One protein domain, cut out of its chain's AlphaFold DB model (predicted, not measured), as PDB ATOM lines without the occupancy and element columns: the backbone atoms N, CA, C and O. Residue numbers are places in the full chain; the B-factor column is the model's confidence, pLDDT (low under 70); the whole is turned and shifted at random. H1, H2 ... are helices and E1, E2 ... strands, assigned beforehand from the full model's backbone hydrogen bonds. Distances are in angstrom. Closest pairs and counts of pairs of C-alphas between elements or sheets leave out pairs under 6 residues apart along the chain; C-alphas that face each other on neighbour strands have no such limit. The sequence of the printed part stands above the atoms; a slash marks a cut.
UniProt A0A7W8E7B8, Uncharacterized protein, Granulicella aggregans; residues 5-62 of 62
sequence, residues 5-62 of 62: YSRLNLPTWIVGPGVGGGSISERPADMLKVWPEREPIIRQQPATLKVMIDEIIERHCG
ATOM      1  N   TYR A   5      25.983 -12.432 -32.330       73.19
ATOM      2  CA  TYR A   5      27.421 -12.167 -32.332       73.19
ATOM      3  C   TYR A   5      27.798 -10.806 -31.721       73.19
ATOM      4  O   TYR A   5      28.932 -10.640 -31.289       73.19
ATOM      5  N   SER A   6      26.876  -9.839 -31.624       76.62
ATOM      6  CA  SER A   6      27.169  -8.531 -31.021       76.62
ATOM      7  C   SER A   6      26.862  -8.461 -29.521       76.62
ATOM      8  O   SER A   6      27.138  -7.440 -28.897       76.62
ATOM      9  N   ARG A   7      26.299  -9.516 -28.908       84.62
ATOM     10  CA  ARG A   7      25.859  -9.472 -27.496       84.62
ATOM     11  C   ARG A   7      27.005  -9.343 -26.498       84.62
ATOM     12  O   ARG A   7      26.823  -8.707 -25.468       84.62
ATOM     13  N   LEU A   8      28.148  -9.960 -26.784       80.62
ATOM     14  CA  LEU A   8      29.300  -9.987 -25.876       80.62
ATOM     15  C   LEU A   8      30.347  -8.910 -26.201       80.62
ATOM     16  O   LEU A   8      31.344  -8.813 -25.501       80.62
ATOM     17  N   ASN A   9      30.116  -8.095 -27.237       83.94
ATOM     18  CA  ASN A   9      31.074  -7.118 -27.765       83.94
ATOM     19  C   ASN A   9      32.503  -7.683 -27.932       83.94
ATOM     20  O   ASN A   9      33.485  -7.041 -27.566       83.94
ATOM     21  N   LEU A  10      32.619  -8.894 -28.484       84.62
ATOM     22  CA  LEU A  10      33.899  -9.549 -28.761       84.62
ATOM     23  C   LEU A  10      34.121  -9.655 -30.273       84.62
ATOM     24  O   LEU A  10      33.160  -9.921 -31.005       84.62
ATOM     25  N   PRO A  11      35.364  -9.483 -30.764       87.50
ATOM     26  CA  PRO A  11      35.693  -9.765 -32.155       87.50
ATOM     27  C   PRO A  11      35.179 -11.152 -32.560       87.50
ATOM     28  O   PRO A  11      35.445 -12.140 -31.876       87.50
ATOM     29  N   THR A  12      34.389 -11.216 -33.633       89.88
ATOM     30  CA  THR A  12      33.697 -12.449 -34.033       89.88
ATOM     31  C   THR A  12      33.920 -12.736 -35.508       89.88
ATOM     32  O   THR A  12      33.713 -11.866 -36.361       89.88
ATOM     33  N   TRP A  13      34.273 -13.986 -35.805       91.19
ATOM     34  CA  TRP A  13      34.436 -14.508 -37.156       91.19
ATOM     35  C   TRP A  13      33.515 -15.703 -37.392       91.19
ATOM     36  O   TRP A  13      33.290 -16.519 -36.501       91.19
ATOM     37  N   ILE A  14      33.012 -15.820 -38.617       90.69
ATOM     38  CA  ILE A  14      32.377 -17.031 -39.138       90.69
ATOM     39  C   ILE A  14      33.426 -17.753 -39.979       90.69
ATOM     40  O   ILE A  14      34.000 -17.154 -40.890       90.69
ATOM     41  N   VAL A  15      33.662 -19.028 -39.680       90.62
ATOM     42  CA  VAL A  15      34.590 -19.884 -40.425       90.62
ATOM     43  C   VAL A  15      33.775 -20.872 -41.251       90.62
ATOM     44  O   VAL A  15      32.953 -21.618 -40.718       90.62
ATOM     45  N   GLY A  16      33.964 -20.827 -42.565       90.25
ATOM     46  CA  GLY A  16      33.351 -21.738 -43.520       90.25
ATOM     47  C   GLY A  16      34.024 -23.115 -43.546       90.25
ATOM     48  O   GLY A  16      35.001 -23.361 -42.838       90.25
ATOM     49  N   PRO A  17      33.516 -24.041 -44.374       90.38
ATOM     50  CA  PRO A  17      34.119 -25.359 -44.529       90.38
ATOM     51  C   PRO A  17      35.513 -25.276 -45.169       90.38
ATOM     52  O   PRO A  17      35.785 -24.398 -45.988       90.38
ATOM     53  N   GLY A  18      36.377 -26.238 -44.834       90.44
ATOM     54  CA  GLY A  18      37.679 -26.396 -45.482       90.44
ATOM     55  C   GLY A  18      37.529 -26.765 -46.962       90.44
ATOM     56  O   GLY A  18      36.783 -27.682 -47.310       90.44
ATOM     57  N   VAL A  19      38.256 -26.064 -47.828       87.75
ATOM     58  CA  VAL A  19      38.161 -26.147 -49.289       87.75
ATOM     59  C   VAL A  19      39.410 -26.830 -49.856       87.75
ATOM     60  O   VAL A  19      40.524 -26.514 -49.453       87.75
ATOM     61  N   GLY A  20      39.243 -27.737 -50.821       85.38
ATOM     62  CA  GLY A  20      40.355 -28.441 -51.480       85.38
ATOM     63  C   GLY A  20      40.630 -29.852 -50.944       85.38
ATOM     64  O   GLY A  20      39.845 -30.415 -50.181       85.38
ATOM     65  N   GLY A  21      41.732 -30.450 -51.412       82.94
ATOM     66  CA  GLY A  21      42.197 -31.784 -51.009       82.94
ATOM     67  C   GLY A  21      43.148 -31.751 -49.806       82.94
ATOM     68  O   GLY A  21      43.520 -30.682 -49.338       82.94
ATOM     69  N   GLY A  22      43.548 -32.925 -49.312       82.25
ATOM     70  CA  GLY A  22      44.445 -33.060 -48.152       82.25
ATOM     71  C   GLY A  22      43.708 -33.272 -46.829       82.25
ATOM     72  O   GLY A  22      42.486 -33.480 -46.813       82.25
ATOM     73  N   SER A  23      44.442 -33.263 -45.719       84.62
ATOM     74  CA  SER A  23      43.864 -33.410 -44.378       84.62
ATOM     75  C   SER A  23      43.121 -32.140 -43.946       84.62
ATOM     76  O   SER A  23      43.371 -31.053 -44.460       84.62
ATOM     77  N   ILE A  24      42.191 -32.248 -42.991       80.56
ATOM     78  CA  ILE A  24      41.435 -31.084 -42.483       80.56
ATOM     79  C   ILE A  24      42.376 -29.986 -41.964       80.56
ATOM     80  O   ILE A  24      42.108 -28.808 -42.181       80.56
ATOM     81  N   SER A  25      43.498 -30.368 -41.352       82.69
ATOM     82  CA  SER A  25      44.505 -29.450 -40.809       82.69
ATOM     83  C   SER A  25      45.288 -28.670 -41.874       82.69
ATOM     84  O   SER A  25      46.008 -27.737 -41.529       82.69
ATOM     85  N   GLU A  26      45.159 -29.037 -43.149       84.38
ATOM     86  CA  GLU A  26      45.856 -28.413 -44.283       84.38
ATOM     87  C   GLU A  26      44.904 -27.658 -45.216       84.38
ATOM     88  O   GLU A  26      45.349 -26.932 -46.105       84.38
ATOM     89  N   ARG A  27      43.588 -27.848 -45.061       90.69
ATOM     90  CA  ARG A  27      42.609 -27.244 -45.965       90.69
ATOM     91  C   ARG A  27      42.377 -25.784 -45.585       90.69
ATOM     92  O   ARG A  27      41.988 -25.519 -44.445       90.69
ATOM     93  N   PRO A  28      42.523 -24.838 -46.526       92.44
ATOM     94  CA  PRO A  28      42.134 -23.463 -46.275       92.44
ATOM     95  C   PRO A  28      40.621 -23.350 -46.079       92.44
ATOM     96  O   PRO A  28      39.856 -24.104 -46.677       92.44
ATOM     97  N   ALA A  29      40.184 -22.371 -45.297       92.94
ATOM     98  CA  ALA A  29      38.773 -22.064 -45.089       92.94
ATOM     99  C   ALA A  29      38.491 -20.592 -45.392       92.94
ATOM    100  O   ALA A  29      39.342 -19.720 -45.194       92.94
ATOM    101  N   ASP A  30      37.281 -20.322 -45.875       93.94
ATOM    102  CA  ASP A  30      36.794 -18.956 -46.024       93.94
ATOM    103  C   ASP A  30      36.383 -18.421 -44.651       93.94
ATOM    104  O   ASP A  30      35.634 -19.060 -43.912       93.94
ATOM    105  N   MET A  31      36.882 -17.245 -44.304       92.94
ATOM    106  CA  MET A  31      36.644 -16.586 -43.031       92.94
ATOM    107  C   MET A  31      36.012 -15.222 -43.253       92.94
ATOM    108  O   MET A  31      36.417 -14.473 -44.140       92.94
ATOM    109  N   LEU A  32      35.048 -14.880 -42.404       92.94
ATOM    110  CA  LEU A  32      34.359 -13.598 -42.420       92.94
ATOM    111  C   LEU A  32      34.354 -12.998 -41.020       92.94
ATOM    112  O   LEU A  32      33.698 -13.543 -40.133       92.94
ATOM    113  N   LYS A  33      35.001 -11.849 -40.831       92.19
ATOM    114  CA  LYS A  33      34.791 -11.048 -39.622       92.19
ATOM    115  C   LYS A  33      33.431 -10.366 -39.702       92.19
ATOM    116  O   LYS A  33      33.117  -9.712 -40.696       92.19
ATOM    117  N   VAL A  34      32.620 -10.523 -38.661       92.38
ATOM    118  CA  VAL A  34      31.265  -9.952 -38.586       92.38
ATOM    119  C   VAL A  34      31.108  -8.886 -37.502       92.38
ATOM    120  O   VAL A  34      30.118  -8.161 -37.524       92.38
ATOM    121  N   TRP A  35      32.061  -8.785 -36.569       91.69
ATOM    122  CA  TRP A  35      32.049  -7.818 -35.467       91.69
ATOM    123  C   TRP A  35      33.480  -7.427 -35.056       91.69
ATOM    124  O   TRP A  35      34.360  -8.293 -35.094       91.69
ATOM    125  N   PRO A  36      33.748  -6.177 -34.615       89.75
ATOM    126  CA  PRO A  36      32.829  -5.025 -34.545       89.75
ATOM    127  C   PRO A  36      32.509  -4.407 -35.906       89.75
ATOM    128  O   PRO A  36      31.428  -3.865 -36.102       89.75
ATOM    129  N   GLU A  37      33.421  -4.553 -36.861       91.19
ATOM    130  CA  GLU A  37      33.240  -4.138 -38.243       91.19
ATOM    131  C   GLU A  37      33.262  -5.371 -39.140       91.19
ATOM    132  O   GLU A  37      34.063  -6.292 -38.947       91.19
ATOM    133  N   ARG A  38      32.336  -5.405 -40.099       92.00
ATOM    134  CA  ARG A  38      32.261  -6.481 -41.077       92.00
ATOM    135  C   ARG A  38      33.338  -6.264 -42.135       92.00
ATOM    136  O   ARG A  38      33.313  -5.260 -42.836       92.00
ATOM    137  N   GLU A  39      34.217  -7.241 -42.297       94.50
ATOM    138  CA  GLU A  39      35.288  -7.206 -43.300       94.50
ATOM    139  C   GLU A  39      34.947  -8.096 -44.511       94.50
ATOM    140  O   GLU A  39      33.994  -8.884 -44.457       94.50
ATOM    141  N   PRO A  40      35.685  -7.987 -45.633       96.31
ATOM    142  CA  PRO A  40      35.567  -8.928 -46.741       96.31
ATOM    143  C   PRO A  40      35.854 -10.375 -46.320       96.31
ATOM    144  O   PRO A  40      36.598 -10.635 -45.375       96.31
ATOM    145  N   ILE A  41      35.294 -11.330 -47.066       94.75
ATOM    146  CA  ILE A  41      35.641 -12.745 -46.901       94.75
ATOM    147  C   ILE A  41      37.080 -12.949 -47.374       94.75
ATOM    148  O   ILE A  41      37.429 -12.560 -48.490       94.75
ATOM    149  N   ILE A  42      37.891 -13.594 -46.542       94.06
ATOM    150  CA  ILE A  42      39.276 -13.949 -46.851       94.06
ATOM    151  C   ILE A  42      39.461 -15.459 -46.749       94.06
ATOM    152  O   ILE A  42      38.880 -16.104 -45.880       94.06
ATOM    153  N   ARG A  43      40.294 -16.030 -47.619       92.88
ATOM    154  CA  ARG A  43      40.673 -17.442 -47.534       92.88
ATOM    155  C   ARG A  43      41.951 -17.578 -46.724       92.88
ATOM    156  O   ARG A  43      42.968 -17.003 -47.103       92.88
ATOM    157  N   GLN A  44      41.896 -18.335 -45.635       92.12
ATOM    158  CA  GLN A  44      43.016 -18.488 -44.708       92.12
ATOM    159  C   GLN A  44      43.403 -19.945 -44.508       92.12
ATOM    160  O   GLN A  44      42.558 -20.840 -44.545       92.12
ATOM    161  N   GLN A  45      44.697 -20.170 -44.285       91.31
ATOM    162  CA  GLN A  45      45.225 -21.473 -43.890       91.31
ATOM    163  C   GLN A  45      45.042 -21.688 -42.379       91.31
ATOM    164  O   GLN A  45      45.141 -20.719 -41.618       91.31
ATOM    165  N   PRO A  46      44.863 -22.938 -41.908       85.94
ATOM    166  CA  PRO A  46      44.741 -23.231 -40.477       85.94
ATOM    167  C   PRO A  46      45.910 -22.697 -39.634       85.94
ATOM    168  O   PRO A  46      45.702 -22.202 -38.527       85.94
ATOM    169  N   ALA A  47      47.135 -22.719 -40.171       87.06
ATOM    170  CA  ALA A  47      48.309 -22.163 -39.498       87.06
ATOM    171  C   ALA A  47      48.201 -20.642 -39.277       87.06
ATOM    172  O   ALA A  47      48.520 -20.152 -38.197       87.06
ATOM    173  N   THR A  48      47.699 -19.898 -40.268       87.69
ATOM    174  CA  THR A  48      47.503 -18.444 -40.163       87.69
ATOM    175  C   THR A  48      46.391 -18.099 -39.177       87.69
ATOM    176  O   THR A  48      46.520 -17.144 -38.415       87.69
ATOM    177  N   LEU A  49      45.328 -18.910 -39.134       84.00
ATOM    178  CA  LEU A  49      44.275 -18.772 -38.129       84.00
ATOM    179  C   LEU A  49      44.828 -18.933 -36.707       84.00
ATOM    180  O   LEU A  49      44.464 -18.161 -35.824       84.00
ATOM    181  N   LYS A  50      45.725 -19.902 -36.486       85.19
ATOM    182  CA  LYS A  50      46.347 -20.099 -35.174       85.19
ATOM    183  C   LYS A  50      47.100 -18.846 -34.715       85.19
ATOM    184  O   LYS A  50      46.879 -18.405 -33.595       85.19
ATOM    185  N   VAL A  51      47.917 -18.251 -35.588       88.12
ATOM    186  CA  VAL A  51      48.666 -17.018 -35.279       88.12
ATOM    187  C   VAL A  51      47.721 -15.880 -34.891       88.12
ATOM    188  O   VAL A  51      47.930 -15.234 -33.871       88.12
ATOM    189  N   MET A  52      46.631 -15.685 -35.641       86.12
ATOM    190  CA  MET A  52      45.625 -14.664 -35.324       86.12
ATOM    191  C   MET A  52      44.994 -14.874 -33.937       86.12
ATOM    192  O   MET A  52      44.777 -13.912 -33.203       86.12
ATOM    193  N   ILE A  53      44.681 -16.121 -33.573       84.75
ATOM    194  CA  ILE A  53      44.123 -16.446 -32.253       84.75
ATOM    195  C   ILE A  53      45.152 -16.180 -31.153       84.75
ATOM    196  O   ILE A  53      44.798 -15.587 -30.135       84.75
ATOM    197  N   ASP A  54      46.407 -16.587 -31.361       89.19
ATOM    198  CA  ASP A  54      47.492 -16.361 -30.405       89.19
ATOM    199  C   ASP A  54      47.665 -14.848 -30.135       89.19
ATOM    200  O   ASP A  54      47.670 -14.433 -28.977       89.19
ATOM    201  N   GLU A  55      47.667 -14.007 -31.178       87.62
ATOM    202  CA  GLU A  55      47.740 -12.539 -31.050       87.62
ATOM    203  C   GLU A  55      46.561 -11.943 -30.259       87.62
ATOM    204  O   GLU A  55      46.731 -11.002 -29.479       87.62
ATOM    205  N   ILE A  56      45.345 -12.468 -30.450       84.94
ATOM    206  CA  ILE A  56      44.165 -12.022 -29.694       84.94
ATOM    207  C   ILE A  56      44.313 -12.393 -28.217       84.94
ATOM    208  O   ILE A  56      44.020 -11.564 -27.355       84.94
ATOM    209  N   ILE A  57      44.771 -13.613 -27.922       85.38
ATOM    210  CA  ILE A  57      44.978 -14.094 -26.549       85.38
ATOM    211  C   ILE A  57      46.045 -13.252 -25.846       85.38
ATOM    212  O   ILE A  57      45.813 -12.797 -24.725       85.38
ATOM    213  N   GLU A  58      47.178 -13.001 -26.504       87.25
ATOM    214  CA  GLU A  58      48.266 -12.179 -25.960       87.25
ATOM    215  C   GLU A  58      47.794 -10.766 -25.605       87.25
ATOM    216  O   GLU A  58      48.169 -10.222 -24.568       87.25
ATOM    217  N   ARG A  59      46.921 -10.181 -26.430       81.00
ATOM    218  CA  ARG A  59      46.396  -8.825 -26.219       81.00
ATOM    219  C   ARG A  59      45.212  -8.753 -25.256       81.00
ATOM    220  O   ARG A  59      44.852  -7.655 -24.847       81.00
ATOM    221  N   HIS A  60      44.586  -9.880 -24.922       73.94
ATOM    222  CA  HIS A  60      43.404  -9.920 -24.060       73.94
ATOM    223  C   HIS A  60      43.751  -9.802 -22.567       73.94
ATOM    224  O   HIS A  60      42.939  -9.302 -21.793       73.94
ATOM    225  N   CYS A  61      44.935 -10.262 -22.151       67.81
ATOM    226  CA  CYS A  61      45.348 -10.295 -20.740       67.81
ATOM    227  C   CYS A  61      46.336  -9.177 -20.343       67.81
ATOM    228  O   CYS A  61      46.986  -9.301 -19.303       67.81
ATOM    229  N   GLY A  62      46.466  -8.128 -21.165       56.72
ATOM    230  CA  GLY A  62      47.302  -6.947 -20.902       56.72
ATOM    231  C   GLY A  62      46.575  -5.832 -20.162       56.72
ATOM    232  O   GLY A  62      45.367  -5.642 -20.427       56.72
TER     233      GLY A  62
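What this domain is: This is residues 5 to 62 of the 62 residues of an uncharacterized protein of Granulicella aggregans (UniProt A0A7W8E7B8). A small three-stranded sheet makes one side, and one helix, H1, folds back after edge strand E3 and sticks out with its residues 50 to 55 and 57 to 60. The 58 printed residues hold E1, E2, E3 and H1 in that order; the sheet E1 - E2 - E3 is an antiparallel meander, each strand the neighbour of the one before. The class is mixed, the whole elongated, 37 by 23 by 16 A, and only just loose, close to compact, with a radius of gyration of the C-alphas of 12.7 A.

Where its parts are: E1, residues 12 to 18, begins at C-alpha (33.697, -12.449, -34.033) and spans 18.5 A. E2, residues 29 to 35, spans 18.5 A; E3, residues 42 to 44, 6.3 A. H1, residues 46 to 60, spans 21.2 A and ends at C-alpha (43.404, -9.920, -24.060).

How they stand to each other: Hairpin E1 and E2 stands at 165 degrees, with N 14 and O 32 2.8 A apart, within hydrogen-bond range. Hairpin E2 and E3 stands at 126 degrees, with N 31 and O 42 2.8 A apart, also within range. H1 is only just not on the sheet, with 4 pairs of C-alphas within 10 A; its closest C-alphas to E2 are Pro 46 and Ala 29, 7.6 A. E1 and H1 are apart. In H1 every O i to N i+4 pair is within hydrogen-bond range.

The domain as a whole: The C-alphas farthest apart, of Gly 21 and Gly 62, are 39.4 A apart. The printed part has no cut and no long link. Residues 61 to 62 have pLDDT under 70.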